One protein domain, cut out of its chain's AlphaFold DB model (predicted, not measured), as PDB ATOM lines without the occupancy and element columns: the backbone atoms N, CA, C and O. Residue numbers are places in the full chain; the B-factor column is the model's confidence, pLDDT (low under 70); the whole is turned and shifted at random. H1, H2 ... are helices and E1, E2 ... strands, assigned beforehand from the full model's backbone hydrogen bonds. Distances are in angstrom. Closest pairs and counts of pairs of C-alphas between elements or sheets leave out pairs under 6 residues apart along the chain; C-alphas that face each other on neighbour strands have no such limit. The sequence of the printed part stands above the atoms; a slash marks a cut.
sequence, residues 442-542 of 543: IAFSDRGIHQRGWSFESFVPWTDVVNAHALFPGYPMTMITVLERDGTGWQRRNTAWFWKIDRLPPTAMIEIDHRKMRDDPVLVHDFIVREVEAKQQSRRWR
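AT A GLANCE: This is residues 442 to 542 of the 543 residues of an uncharacterized protein of Rhodococcus rhodnii LMG 5362 (UniProt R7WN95). A small three-stranded sheet, E4 E5 E7, has the long helix H1 running along one side, over E4 and E5, while a second sheet of four strands, E1 E2 E3 E6, sits on that same side with its strands crossing at a slant, so that the two sheets are only loosely and partly face to face. A long loop, residues 495 to 508, reaches to one end of the longest axis, and the last turns of H1 reach to the other. The printed part has 101 residues, with seven named strands and then one named helix, in the order E1 E2 E3 E4 E5 E6 E7 H1; both sheets are antiparallel and the class is mixed, helices and strands. The whole is compact, with a radius of gyration of the C-alphas of 13.6 A and spans of 45 by 33 by 21 A.

HOW THE PARTS SIT: Begin at E1, residues 442 to 445, which forms a hairpin with E2, residues 448 to 452; N 443 is 2.8 A from O 450. E2 forms a hairpin with E3, residues 456 to 461, with N 451 2.8 A from O 458; E1 E2 E3 are a meander, each strand the antiparallel neighbour of the one before. E6, residues 491 to 494, is the edge strand beside E3, with N 457 2.8 A from O 493. Look next at E4, residues 465 to 471, and E5, residues 477 to 482, a hairpin with N 469 2.9 A from O 479. E7, residues 509 to 513, is antiparallel to E5, with N 510 2.8 A from O 480. H1, residues 521 to 540, is on the sheet E4 E5 E7 at a height of 8.8 A, two layers with the helix on one face; it runs along the strands, at 21 degrees to E4 on the local plane. The closest C-alphas of E4 and H1, Ala 468 and Val 529, are 5.5 A apart. In H1, 15 of 16 O i to N i+4 pairs are within hydrogen-bond range.

IN THESE COORDINATES: Find C-alpha 442 at (88.107, 4.671, 20.872), where E1 begins. E3 spans 16.8 A, E4 16.9 A and E5 16.0 A from first to last C-alpha. Find C-alpha 521 at (87.499, -5.887, 12.276); from there H1 runs 28.8 A to C-alpha 540 at (89.275, 21.110, 2.516).

THE WHOLE: The two C-alphas farthest apart, those of Phe 498 and Trp 541, are 45.8 A apart. The printed part has no cut, and the link from E6 to E7, 14 residues, is long. The mean pLDDT of the printed part is 85.5; look for values under 70 at residues 484 to 489, 503 and 505 to 507.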
ATOM      1  N   ILE A 442      87.759   3.577  21.778       96.12
ATOM      2  CA  ILE A 442      88.107   4.671  20.872       96.12
ATOM      3  C   ILE A 442      86.843   5.471  20.577       96.12
ATOM      4  O   ILE A 442      85.775   4.886  20.423       96.12
ATOM      5  N   ALA A 443      86.940   6.793  20.566       96.88
ATOM      6  CA  ALA A 443      85.824   7.667  20.270       96.88
ATOM      7  C   ALA A 443      86.224   8.765  19.293       96.88
ATOM      8  O   ALA A 443      87.332   9.303  19.349       96.88
ATOM      9  N   PHE A 444      85.284   9.103  18.425       96.69
ATOM     10  CA  PHE A 444      85.421  10.099  17.378       96.69
ATOM     11  C   PHE A 444      84.522  11.274  17.748       96.69
ATOM     12  O   PHE A 444      83.302  11.140  17.729       96.69
ATOM     13  N   SER A 445      85.127  12.386  18.167       95.25
ATOM     14  CA  SER A 445      84.435  13.641  18.483       95.25
ATOM     15  C   SER A 445      84.644  14.651  17.359       95.25
ATOM     16  O   SER A 445      85.459  14.440  16.463       95.25
ATOM     17  N   ASP A 446      83.978  15.802  17.406       92.56
ATOM     18  CA  ASP A 446      84.231  16.873  16.431       92.56
ATOM     19  C   ASP A 446      85.615  17.520  16.559       92.56
ATOM     20  O   ASP A 446      86.124  18.101  15.597       92.56
ATOM     21  N   ARG A 447      86.262  17.392  17.723       92.31
ATOM     22  CA  ARG A 447      87.610  17.928  17.957       92.31
ATOM     23  C   ARG A 447      88.702  16.978  17.483       92.31
ATOM     24  O   ARG A 447      89.738  17.435  16.991       92.31
ATOM     25  N   GLY A 448      88.486  15.674  17.619       94.06
ATOM     26  CA  GLY A 448      89.507  14.692  17.296       94.06
ATOM     27  C   GLY A 448      89.152  13.269  17.688       94.06
ATOM     28  O   GLY A 448      87.999  12.912  17.923       94.06
ATOM     29  N   ILE A 449      90.195  12.459  17.775       95.31
ATOM     30  CA  ILE A 449      90.127  11.051  18.135       95.31
ATOM     31  C   ILE A 449      90.585  10.914  19.582       95.31
ATOM     32  O   ILE A 449      91.736  11.203  19.913       95.31
ATOM     33  N   HIS A 450      89.688  10.444  20.438       94.88
ATOM     34  CA  HIS A 450      89.994  10.068  21.811       94.88
ATOM     35  C   HIS A 450      90.215   8.557  21.863       94.88
ATOM     36  O   HIS A 450      89.395   7.777  21.387       94.88
ATOM     37  N   GLN A 451      91.310   8.120  22.466       94.50
ATOM     38  CA  GLN A 451      91.623   6.713  22.663       94.50
ATOM     39  C   GLN A 451      91.929   6.465  24.133       94.50
ATOM     40  O   GLN A 451      92.778   7.118  24.738       94.50
ATOM     41  N   ARG A 452      91.273   5.453  24.686       92.94
ATOM     42  CA  ARG A 452      91.546   4.895  26.000       92.94
ATOM     43  C   ARG A 452      92.102   3.491  25.817       92.94
ATOM     44  O   ARG A 452      91.403   2.587  25.370       92.94
ATOM     45  N   GLY A 453      93.365   3.310  26.175       91.56
ATOM     46  CA  GLY A 453      93.945   1.998  26.421       91.56
ATOM     47  C   GLY A 453      93.609   1.481  27.825       91.56
ATOM     48  O   GLY A 453      92.901   2.131  28.592       91.56
ATOM     49  N   TRP A 454      94.160   0.335  28.211       91.88
ATOM     50  CA  TRP A 454      94.054  -0.186  29.576       91.88
ATOM     51  C   TRP A 454      94.797   0.695  30.576       91.88
ATOM     52  O   TRP A 454      94.296   0.957  31.667       91.88
ATOM     53  N   SER A 455      95.989   1.165  30.201       91.00
ATOM     54  CA  SER A 455      96.879   1.932  31.075       91.00
ATOM     55  C   SER A 455      97.152   3.360  30.607       91.00
ATOM     56  O   SER A 455      97.910   4.075  31.273       91.00
ATOM     57  N   PHE A 456      96.523   3.811  29.515       91.44
ATOM     58  CA  PHE A 456      96.721   5.154  28.971       91.44
ATOM     59  C   PHE A 456      95.464   5.786  28.367       91.44
ATOM     60  O   PHE A 456      94.496   5.104  28.041       91.44
ATOM     61  N   GLU A 457      95.517   7.099  28.203       91.62
ATOM     62  CA  GLU A 457      94.581   7.936  27.458       91.62
ATOM     63  C   GLU A 457      95.369   8.757  26.444       91.62
ATOM     64  O   GLU A 457      96.490   9.202  26.725       91.62
ATOM     65  N   SER A 458      94.797   8.960  25.266       91.31
ATOM     66  CA  SER A 458      95.361   9.847  24.266       91.31
ATOM     67  C   SER A 458      94.285  10.557  23.462       91.31
ATOM     68  O   SER A 458      93.284   9.947  23.104       91.31
ATOM     69  N   PHE A 459      94.518  11.823  23.143       93.12
ATOM     70  CA  PHE A 459      93.647  12.638  22.305       93.12
ATOM     71  C   PHE A 459      94.451  13.218  21.148       93.12
ATOM     72  O   PHE A 459      95.427  13.926  21.386       93.12
ATOM     73  N   VAL A 460      94.040  12.927  19.916       92.06
ATOM     74  CA  VAL A 460      94.638  13.486  18.700       92.06
ATOM     75  C   VAL A 460      93.631  14.424  18.052       92.06
ATOM     76  O   VAL A 460      92.572  13.950  17.633       92.06
ATOM     77  N   PRO A 461      93.924  15.728  17.925       92.31
ATOM     78  CA  PRO A 461      93.041  16.623  17.202       92.31
ATOM     79  C   PRO A 461      93.019  16.225  15.730       92.31
ATOM     80  O   PRO A 461      94.037  15.828  15.157       92.31
ATOM     81  N   TRP A 462      91.879  16.411  15.069       92.62
ATOM     82  CA  TRP A 462      91.770  16.088  13.649       92.62
ATOM     83  C   TRP A 462      92.840  16.800  12.806       92.62
ATOM     84  O   TRP A 462      93.155  16.336  11.717       92.62
ATOM     85  N   THR A 463      93.375  17.961  13.243       87.81
ATOM     86  CA  THR A 463      94.392  18.774  12.517       87.81
ATOM     87  C   THR A 463      95.657  17.999  12.230       87.81
ATOM     88  O   THR A 463      96.318  18.273  11.232       87.81
ATOM     89  N   ASP A 464      95.926  17.016  13.075       87.88
ATOM     90  CA  ASP A 464      97.157  16.261  13.041       87.88
ATOM     91  C   ASP A 464      96.921  14.909  12.347       87.88
ATOM     92  O   ASP A 464      97.877  14.240  11.994       87.88
ATOM     93  N   VAL A 465      95.673  14.502  12.078       89.81
ATOM     94  CA  VAL A 465      95.350  13.226  11.415       89.81
ATOM     95  C   VAL A 465      95.592  13.311   9.902       89.81
ATOM     96  O   VAL A 465      94.953  14.102   9.205       89.81
ATOM     97  N   VAL A 466      96.475  12.449   9.384       85.62
ATOM     98  CA  VAL A 466      96.885  12.396   7.964       85.62
ATOM     99  C   VAL A 466      96.101  11.378   7.162       85.62
ATOM    100  O   VAL A 466      95.695  11.676   6.047       85.62
ATOM    101  N   ASN A 467      95.948  10.164   7.680       85.31
ATOM    102  CA  ASN A 467      95.242   9.089   6.989       85.31
ATOM    103  C   ASN A 467      94.953   7.938   7.962       85.31
ATOM    104  O   ASN A 467      95.625   7.821   8.988       85.31
ATOM    105  N   ALA A 468      94.025   7.055   7.612       89.88
ATOM    106  CA  ALA A 468      93.862   5.744   8.221       89.88
ATOM    107  C   ALA A 468      94.003   4.659   7.150       89.88
ATOM    108  O   ALA A 468      93.435   4.772   6.074       89.88
ATOM    109  N   HIS A 469      94.769   3.612   7.438       87.44
ATOM    110  CA  HIS A 469      94.949   2.484   6.524       87.44
ATOM    111  C   HIS A 469      95.012   1.166   7.291       87.44
ATOM    112  O   HIS A 469      95.216   1.123   8.512       87.44
ATOM    113  N   ALA A 470      94.788   0.074   6.572       88.44
ATOM    114  CA  ALA A 470      94.857  -1.262   7.123       88.44
ATOM    115  C   ALA A 470      96.315  -1.730   7.213       88.44
ATOM    116  O   ALA A 470      97.145  -1.442   6.359       88.44
ATOM    117  N   LEU A 471      96.630  -2.482   8.264       84.31
ATOM    118  CA  LEU A 471      97.901  -3.184   8.413       84.31
ATOM    119  C   LEU A 471      97.663  -4.619   8.873       84.31
ATOM    120  O   LEU A 471      96.659  -4.931   9.521       84.31
ATOM    121  N   PHE A 472      98.626  -5.490   8.573       82.31
ATOM    122  CA  PHE A 472      98.593  -6.886   8.993       82.31
ATOM    123  C   PHE A 472      99.953  -7.381   9.517       82.31
ATOM    124  O   PHE A 472     100.627  -8.182   8.867       82.31
ATOM    125  N   PRO A 473     100.388  -6.977  10.728       72.88
ATOM    126  CA  PRO A 473     101.616  -7.488  11.352       72.88
ATOM    127  C   PRO A 473     101.492  -8.944  11.869       72.88
ATOM    128  O   PRO A 473     102.222  -9.362  12.769       72.88
ATOM    129  N   GLY A 474     100.560  -9.730  11.319       76.50
ATOM    130  CA  GLY A 474     100.156 -11.062  11.791       76.50
ATOM    131  C   GLY A 474      98.770 -11.103  12.446       76.50
ATOM    132  O   GLY A 474      98.350 -12.155  12.924       76.50
ATOM    133  N   TYR A 475      98.073  -9.971  12.496       85.38
ATOM    134  CA  TYR A 475      96.673  -9.843  12.896       85.38
ATOM    135  C   TYR A 475      96.073  -8.584  12.244       85.38
ATOM    136  O   TYR A 475      96.836  -7.668  11.934       85.38
ATOM    137  N   PRO A 476      94.744  -8.514  12.030       89.62
ATOM    138  CA  PRO A 476      94.087  -7.330  11.487       89.62
ATOM    139  C   PRO A 476      94.287  -6.132  12.408       89.62
ATOM    140  O   PRO A 476      94.072  -6.221  13.621       89.62
ATOM    141  N   MET A 477      94.676  -5.009  11.823       91.50
ATOM    142  CA  MET A 477      94.954  -3.779  12.543       91.50
ATOM    143  C   MET A 477      94.597  -2.573  11.674       91.50
ATOM    144  O   MET A 477      94.811  -2.605  10.463       91.50
ATOM    145  N   THR A 478      94.089  -1.507  12.290       92.81
ATOM    146  CA  THR A 478      93.970  -0.192  11.641       92.81
ATOM    147  C   THR A 478      95.034   0.736  12.208       92.81
ATOM    148  O   THR A 478      95.221   0.814  13.424       92.81
ATOM    149  N   MET A 479      95.736   1.433  11.323       89.88
ATOM    150  CA  MET A 479      96.752   2.415  11.668       89.88
ATOM    151  C   MET A 479      96.267   3.795  11.253       89.88
ATOM    152  O   MET A 479      96.010   4.027  10.074       89.88
ATOM    153  N   ILE A 480      96.168   4.718  12.206       90.06
ATOM    154  CA  ILE A 480      95.875   6.126  11.914       90.06
ATOM    155  C   ILE A 480      97.187   6.890  11.982       90.06
ATOM    156  O   ILE A 480      97.798   6.959  13.040       90.06
ATOM    157  N   THR A 481      97.632   7.445  10.863       85.25
ATOM    158  CA  THR A 481      98.860   8.239  10.784       85.25
ATOM    159  C   THR A 481      98.578   9.665  11.230       85.25
ATOM    160  O   THR A 481      97.585  10.268  10.817       85.25
ATOM    161  N   VAL A 482      99.463  10.202  12.059       84.81
ATOM    162  CA  VAL A 482      99.384  11.546  12.627       84.81
ATOM    163  C   VAL A 482     100.631  12.325  12.184       84.81
ATOM    164  O   VAL A 482     101.687  11.736  11.971       84.81
ATOM    165  N   LEU A 483     100.536  13.639  12.004       77.25
ATOM    166  CA  LEU A 483     101.698  14.509  11.832       77.25
ATOM    167  C   LEU A 483     102.306  14.776  13.205       77.25
ATOM    168  O   LEU A 483     101.663  15.408  14.039       77.25
ATOM    169  N   GLU A 484     103.551  14.355  13.422       63.81
ATOM    170  CA  GLU A 484     104.378  14.930  14.486       63.81
ATOM    171  C   GLU A 484     104.920  16.274  13.980       63.81
ATOM    172  O   GLU A 484     105.790  16.320  13.117       63.81
ATOM    173  N   ARG A 485     104.347  17.380  14.456       61.50
ATOM    174  CA  ARG A 485     104.918  18.730  14.343       61.50
ATOM    175  C   ARG A 485     105.302  19.218  15.731       61.50
ATOM    176  O   ARG A 485     104.628  18.876  16.702       61.50
ATOM    177  N   ASP A 486     106.321  20.063  15.827       49.41
ATOM    178  CA  ASP A 486     106.613  20.769  17.074       49.41
ATOM    179  C   ASP A 486     105.352  21.511  17.542       49.41
ATOM    180  O   ASP A 486     104.795  22.345  16.826       49.41
ATOM    181  N   GLY A 487     104.838  21.130  18.716       55.16
ATOM    182  CA  GLY A 487     103.565  21.631  19.238       55.16
ATOM    183  C   GLY A 487     102.305  20.868  18.804       55.16
ATOM    184  O   GLY A 487     101.222  21.445  18.894       55.16
ATOM    185  N   THR A 488     102.392  19.599  18.366       59.97
ATOM    186  CA  THR A 488     101.197  18.758  18.135       59.97
ATOM    187  C   THR A 488     100.218  18.872  19.296       59.97
ATOM    188  O   THR A 488     100.617  18.741  20.458       59.97
ATOM    189  N   GLY A 489      98.923  18.990  18.997       66.12
ATOM    190  CA  GLY A 489      97.882  18.947  20.024       66.12
ATOM    191  C   GLY A 489      97.669  17.543  20.598       66.12
ATOM    192  O   GLY A 489      96.704  17.329  21.329       66.12
ATOM    193  N   TRP A 490      98.538  16.576  20.265       83.75
ATOM    194  CA  TRP A 490      98.438  15.206  20.737       83.75
ATOM    195  C   TRP A 490      98.732  15.098  22.233       83.75
ATOM    196  O   TRP A 490      99.877  15.023  22.688       83.75
ATOM    197  N   GLN A 491      97.661  15.005  23.010       86.12
ATOM    198  CA  GLN A 491      97.734  14.807  24.447       86.12
ATOM    199  C   GLN A 491      97.829  13.315  24.759       86.12
ATOM    200  O   GLN A 491      97.067  12.508  24.229       86.12
ATOM    201  N   ARG A 492      98.772  12.933  25.625       85.75
ATOM    202  CA  ARG A 492      99.039  11.540  26.011       85.75
ATOM    203  C   ARG A 492      99.240  11.450  27.517       85.75
ATOM    204  O   ARG A 492     100.063  12.166  28.085       85.75
ATOM    205  N   ARG A 493      98.532  10.536  28.177       86.06
ATOM    206  CA  ARG A 493      98.599  10.356  29.631       86.06
ATOM    207  C   ARG A 493      98.588   8.881  30.001       86.06
ATOM    208  O   ARG A 493      97.718   8.135  29.589       86.06
ATOM    209  N   ASN A 494      99.516   8.465  30.862       85.12
ATOM    210  CA  ASN A 494      99.421   7.162  31.528       85.12
ATOM    211  C   ASN A 494      98.460   7.254  32.723       85.12
ATOM    212  O   ASN A 494      98.657   8.101  33.602       85.12
ATOM    213  N   THR A 495      97.486   6.352  32.796       85.69
ATOM    214  CA  THR A 495      96.546   6.231  33.920       85.69
ATOM    215  C   THR A 495      97.047   5.256  34.982       85.69
ATOM    216  O   THR A 495      96.888   5.519  36.176       85.69
ATOM    217  N   ALA A 496      97.716   4.170  34.573       83.31
ATOM    218  CA  ALA A 496      98.278   3.195  35.501       83.31
ATOM    219  C   ALA A 496      99.740   3.505  35.846       83.31
ATOM    220  O   ALA A 496     100.541   3.968  35.024       83.31
ATOM    221  N   TRP A 497     100.103   3.258  37.107       72.00
ATOM    222  CA  TRP A 497     101.445   3.553  37.603       72.00
ATOM    223  C   TRP A 497     102.420   2.391  37.411       72.00
ATOM    224  O   TRP A 497     103.537   2.638  36.941       72.00
ATOM    225  N   PHE A 498     101.980   1.178  37.753       74.12
ATOM    226  CA  PHE A 498     102.789  -0.040  37.807       74.12
ATOM    227  C   PHE A 498     102.603  -0.911  36.554       74.12
ATOM    228  O   PHE A 498     103.561  -1.178  35.832       74.12
ATOM    229  N   TRP A 499     101.353  -1.246  36.222       81.44
ATOM    230  CA  TRP A 499     101.000  -2.100  35.086       81.44
ATOM    231  C   TRP A 499     100.818  -1.304  33.785       81.44
ATOM    232  O   TRP A 499      99.720  -0.861  33.461       81.44
ATOM    233  N   LYS A 500     101.899  -1.123  33.018       80.31
ATOM    234  CA  LYS A 500     101.863  -0.550  31.655       80.31
ATOM    235  C   LYS A 500     101.732  -1.652  30.597       80.31
ATOM    236  O   LYS A 500     102.674  -1.911  29.848       80.31
ATOM    237  N   ILE A 501     100.612  -2.373  30.625       81.31
ATOM    238  CA  ILE A 501     100.416  -3.573  29.792       81.31
ATOM    239  C   ILE A 501     100.319  -3.199  28.312       81.31
ATOM    240  O   ILE A 501     100.929  -3.842  27.458       81.31
ATOM    241  N   ASP A 502      99.584  -2.136  28.005       78.94
ATOM    242  CA  ASP A 502      99.583  -1.528  26.690       78.94
ATOM    243  C   ASP A 502     100.536  -0.335  26.632       78.94
ATOM    244  O   ASP A 502     100.763   0.392  27.601       78.94
ATOM    245  N   ARG A 503     101.165  -0.176  25.471       68.06
ATOM    246  CA  ARG A 503     102.116   0.901  25.239       68.06
ATOM    247  C   ARG A 503     101.357   2.088  24.673       68.06
ATOM    248  O   ARG A 503     100.633   1.929  23.695       68.06
ATOM    249  N   LEU A 504     101.582   3.261  25.263       71.00
ATOM    250  CA  LEU A 504     101.290   4.527  24.599       71.00
ATOM    251  C   LEU A 504     101.910   4.487  23.202       71.00
ATOM    252  O   LEU A 504     103.088   4.117  23.115       71.00
ATOM    253  N   PRO A 505     101.164   4.860  22.149       63.94
ATOM    254  CA  PRO A 505     101.711   4.916  20.809       63.94
ATOM    255  C   PRO A 505     102.970   5.805  20.796       63.94
ATOM    256  O   PRO A 505     102.892   6.999  21.112       63.94
ATOM    257  N   PRO A 506     104.159   5.219  20.549       57.06
ATOM    258  CA  PRO A 506     105.445   5.908  20.713       57.06
ATOM    259  C   PRO A 506     105.735   6.998  19.689       57.06
ATOM    260  O   PRO A 506     106.591   7.842  19.917       57.06
ATOM    261  N   THR A 507     105.099   6.863  18.538       65.31
ATOM    262  CA  THR A 507     105.324   7.565  17.273       65.31
ATOM    263  C   THR A 507     104.002   8.182  16.848       65.31
ATOM    264  O   THR A 507     102.976   7.725  17.349       65.31
ATOM    265  N   ALA A 508     104.014   9.157  15.934       71.88
ATOM    266  CA  ALA A 508     102.847   9.800  15.306       71.88
ATOM    267  C   ALA A 508     101.893   8.849  14.557       71.88
ATOM    268  O   ALA A 508     101.650   8.963  13.360       71.88
ATOM    269  N   MET A 509     101.355   7.863  15.265       82.00
ATOM    270  CA  MET A 509     100.410   6.888  14.759       82.00
ATOM    271  C   MET A 509      99.549   6.332  15.897       82.00
ATOM    272  O   MET A 509     100.064   6.030  16.970       82.00
ATOM    273  N   ILE A 510      98.247   6.173  15.671       88.19
ATOM    274  CA  ILE A 510      97.351   5.433  16.562       88.19
ATOM    275  C   ILE A 510      97.247   4.002  16.044       88.19
ATOM    276  O   ILE A 510      96.797   3.754  14.925       88.19
ATOM    277  N   GLU A 511      97.639   3.063  16.897       88.50
ATOM    278  CA  GLU A 511      97.582   1.630  16.639       88.50
ATOM    279  C   GLU A 511      96.269   1.041  17.181       88.50
ATOM    280  O   GLU A 511      96.036   1.035  18.394       88.50
ATOM    281  N   ILE A 512      95.414   0.522  16.295       92.12
ATOM    282  CA  ILE A 512      94.124  -0.082  16.653       92.12
ATOM    283  C   ILE A 512      94.180  -1.588  16.390       92.12
ATOM    284  O   ILE A 512      94.009  -2.055  15.265       92.12
ATOM    285  N   ASP A 513      94.449  -2.355  17.449       91.75
ATOM    286  CA  ASP A 513      94.512  -3.822  17.418       91.75
ATOM    287  C   ASP A 513      93.106  -4.434  17.491       91.75
ATOM    288  O   ASP A 513      92.485  -4.466  18.558       91.75
ATOM    289  N   HIS A 514      92.626  -4.981  16.372       92.88
ATOM    290  CA  HIS A 514      91.275  -5.543  16.274       92.88
ATOM    291  C   HIS A 514      91.068  -6.820  17.098       92.88
ATOM    292  O   HIS A 514      89.933  -7.220  17.328       92.88
ATOM    293  N   ARG A 515      92.125  -7.451  17.635       91.31
ATOM    294  CA  ARG A 515      91.975  -8.563  18.603       91.31
ATOM    295  C   ARG A 515      91.475  -8.093  19.964       91.31
ATOM    296  O   ARG A 515      91.038  -8.908  20.773       91.31
ATOM    297  N   LYS A 516      91.613  -6.796  20.248       92.25
ATOM    298  CA  LYS A 516      91.105  -6.170  21.469       92.25
ATOM    299  C   LYS A 516      89.693  -5.637  21.280       92.25
ATOM    300  O   LYS A 516      89.088  -5.265  22.276       92.25
ATOM    301  N   MET A 517      89.176  -5.591  20.055       92.50
ATOM    302  CA  MET A 517      87.833  -5.099  19.766       92.50
ATOM    303  C   MET A 517      86.782  -6.171  20.038       92.50
ATOM    304  O   MET A 517      87.064  -7.371  20.010       92.50
ATOM    305  N   ARG A 518      85.569  -5.723  20.365       90.38
ATOM    306  CA  ARG A 518      84.403  -6.603  20.481       90.38
ATOM    307  C   ARG A 518      83.769  -6.890  19.114       90.38
ATOM    308  O   ARG A 518      83.154  -7.938  18.963       90.38
ATOM    309  N   ASP A 519      83.940  -5.978  18.170       93.38
ATOM    310  CA  ASP A 519      83.211  -5.910  16.905       93.38
ATOM    311  C   ASP A 519      84.019  -6.446  15.710       93.38
ATOM    312  O   ASP A 519      85.221  -6.721  15.836       93.38
ATOM    313  N   ASP A 520      83.361  -6.577  14.551       92.50
ATOM    314  CA  ASP A 520      83.978  -7.091  13.329       92.50
ATOM    315  C   ASP A 520      85.114  -6.168  12.851       92.50
ATOM    316  O   ASP A 520      84.875  -4.985  12.588       92.50
ATOM    317  N   PRO A 521      86.351  -6.683  12.690       93.12
ATOM    318  CA  PRO A 521      87.499  -5.887  12.276       93.12
ATOM    319  C   PRO A 521      87.264  -5.091  10.994       93.12
ATOM    320  O   PRO A 521      87.741  -3.964  10.898       93.12
ATOM    321  N   VAL A 522      86.560  -5.672  10.014       92.81
ATOM    322  CA  VAL A 522      86.316  -5.038   8.711       92.81
ATOM    323  C   VAL A 522      85.400  -3.838   8.893       92.81
ATOM    324  O   VAL A 522      85.749  -2.738   8.482       92.81
ATOM    325  N   LEU A 523      84.288  -4.016   9.607       94.00
ATOM    326  CA  LEU A 523      83.335  -2.934   9.854       94.00
ATOM    327  C   LEU A 523      83.939  -1.822  10.716       94.00
ATOM    328  O   LEU A 523      83.728  -0.643  10.436       94.00
ATOM    329  N   VAL A 524      84.725  -2.182  11.736       94.94
ATOM    330  CA  VAL A 524      85.458  -1.207  12.555       94.94
ATOM    331  C   VAL A 524      86.452  -0.431  11.690       94.94
ATOM    332  O   VAL A 524      86.536   0.788  11.809       94.94
ATOM    333  N   HIS A 525      87.212  -1.104  10.823       94.75
ATOM    334  CA  HIS A 525      88.151  -0.440   9.921       94.75
ATOM    335  C   HIS A 525      87.448   0.521   8.960       94.75
ATOM    336  O   HIS A 525      87.827   1.690   8.912       94.75
ATOM    337  N   ASP A 526      86.405   0.059   8.272       94.00
ATOM    338  CA  ASP A 526      85.629   0.866   7.330       94.00
ATOM    339  C   ASP A 526      85.039   2.104   8.002       94.00
ATOM    340  O   ASP A 526      85.113   3.204   7.458       94.00
ATOM    341  N   PHE A 527      84.489   1.944   9.209       95.56
ATOM    342  CA  PHE A 527      83.984   3.061   9.997       95.56
ATOM    343  C   PHE A 527      85.085   4.092  10.280       95.56
ATOM    344  O   PHE A 527      84.893   5.282  10.039       95.56
ATOM    345  N   ILE A 528      86.256   3.642  10.743       95.75
ATOM    346  CA  ILE A 528      87.383   4.528  11.062       95.75
ATOM    347  C   ILE A 528      87.852   5.287   9.819       95.75
ATOM    348  O   ILE A 528      88.081   6.494   9.897       95.75
ATOM    349  N   VAL A 529      88.013   4.596   8.687       94.44
ATOM    350  CA  VAL A 529      88.459   5.218   7.433       94.44
ATOM    351  C   VAL A 529      87.450   6.266   6.973       94.44
ATOM    352  O   VAL A 529      87.845   7.405   6.733       94.44
ATOM    353  N   ARG A 530      86.151   5.941   6.957       94.31
ATOM    354  CA  ARG A 530      85.096   6.891   6.567       94.31
ATOM    355  C   ARG A 530      85.056   8.125   7.462       94.31
ATOM    356  O   ARG A 530      84.943   9.234   6.949       94.31
ATOM    357  N   GLU A 531      85.179   7.959   8.779       94.44
ATOM    358  CA  GLU A 531      85.225   9.090   9.716       94.44
ATOM    359  C   GLU A 531      86.437   9.993   9.455       94.44
ATOM    360  O   GLU A 531      86.312  11.219   9.386       94.44
ATOM    361  N   VAL A 532      87.615   9.397   9.251       93.31
ATOM    362  CA  VAL A 532      88.840  10.143   8.938       93.31
ATOM    363  C   VAL A 532      88.691  10.903   7.616       93.31
ATOM    364  O   VAL A 532      88.980  12.100   7.565       93.31
ATOM    365  N   GLU A 533      88.190  10.253   6.567       92.12
ATOM    366  CA  GLU A 533      87.971  10.866   5.255       92.12
ATOM    367  C   GLU A 533      86.937  11.996   5.306       92.12
ATOM    368  O   GLU A 533      87.208  13.096   4.817       92.12
ATOM    369  N   ALA A 534      85.786  11.779   5.947       91.62
ATOM    370  CA  ALA A 534      84.730  12.783   6.074       91.62
ATOM    371  C   ALA A 534      85.233  14.043   6.798       91.62
ATOM    372  O   ALA A 534      85.009  15.180   6.357       91.62
ATOM    373  N   LYS A 535      85.992  13.866   7.886       91.19
ATOM    374  CA  LYS A 535      86.584  14.990   8.622       91.19
ATOM    375  C   LYS A 535      87.666  15.692   7.806       91.19
ATOM    376  O   LYS A 535      87.755  16.917   7.865       91.19
ATOM    377  N   GLN A 536      88.441  14.983   6.990       86.56
ATOM    378  CA  GLN A 536      89.403  15.625   6.091       86.56
ATOM    379  C   GLN A 536      88.746  16.395   4.944       86.56
ATOM    380  O   GLN A 536      89.161  17.521   4.657       86.56
ATOM    381  N   GLN A 537      87.708  15.841   4.317       87.00
ATOM    382  CA  GLN A 537      86.970  16.508   3.245       87.00
ATOM    383  C   GLN A 537      86.304  17.791   3.746       87.00
ATOM    384  O   GLN A 537      86.516  18.851   3.160       87.00
ATOM    385  N   SER A 538      85.593  17.739   4.879       85.81
ATOM    386  CA  SER A 538      84.924  18.919   5.461       85.81
ATOM    387  C   SER A 538      85.873  20.091   5.744       85.81
ATOM    388  O   SER A 538      85.462  21.249   5.748       85.81
ATOM    389  N   ARG A 539      87.162  19.811   5.943       79.06
ATOM    390  CA  ARG A 539      88.195  20.826   6.166       79.06
ATOM    391  C   ARG A 539      88.773  21.404   4.897       79.06
ATOM    392  O   ARG A 539      89.132  22.577   4.908       79.06
ATOM    393  N   ARG A 540      88.873  20.604   3.833       77.19
ATOM    394  CA  ARG A 540      89.275  21.110   2.516       77.19
ATOM    395  C   ARG A 540      88.283  22.157   2.017       77.19
ATOM    396  O   ARG A 540      88.724  23.130   1.443       77.19
ATOM    397  N   TRP A 541      86.994  21.997   2.319       74.69
ATOM    398  CA  TRP A 541      85.947  22.962   1.958       74.69
ATOM    399  C   TRP A 541      85.923  24.248   2.798       74.69
ATOM    400  O   TRP A 541      85.307  25.224   2.388       74.69
ATOM    401  N   ARG A 542      86.535  24.255   3.990       70.56
ATOM    402  CA  ARG A 542      86.593  25.440   4.873       70.56
ATOM    403  C   ARG A 542      87.841  26.303   4.658       70.56
ATOM    404  O   ARG A 542      87.962  27.334   5.314       70.56
TER     405      ARG A 542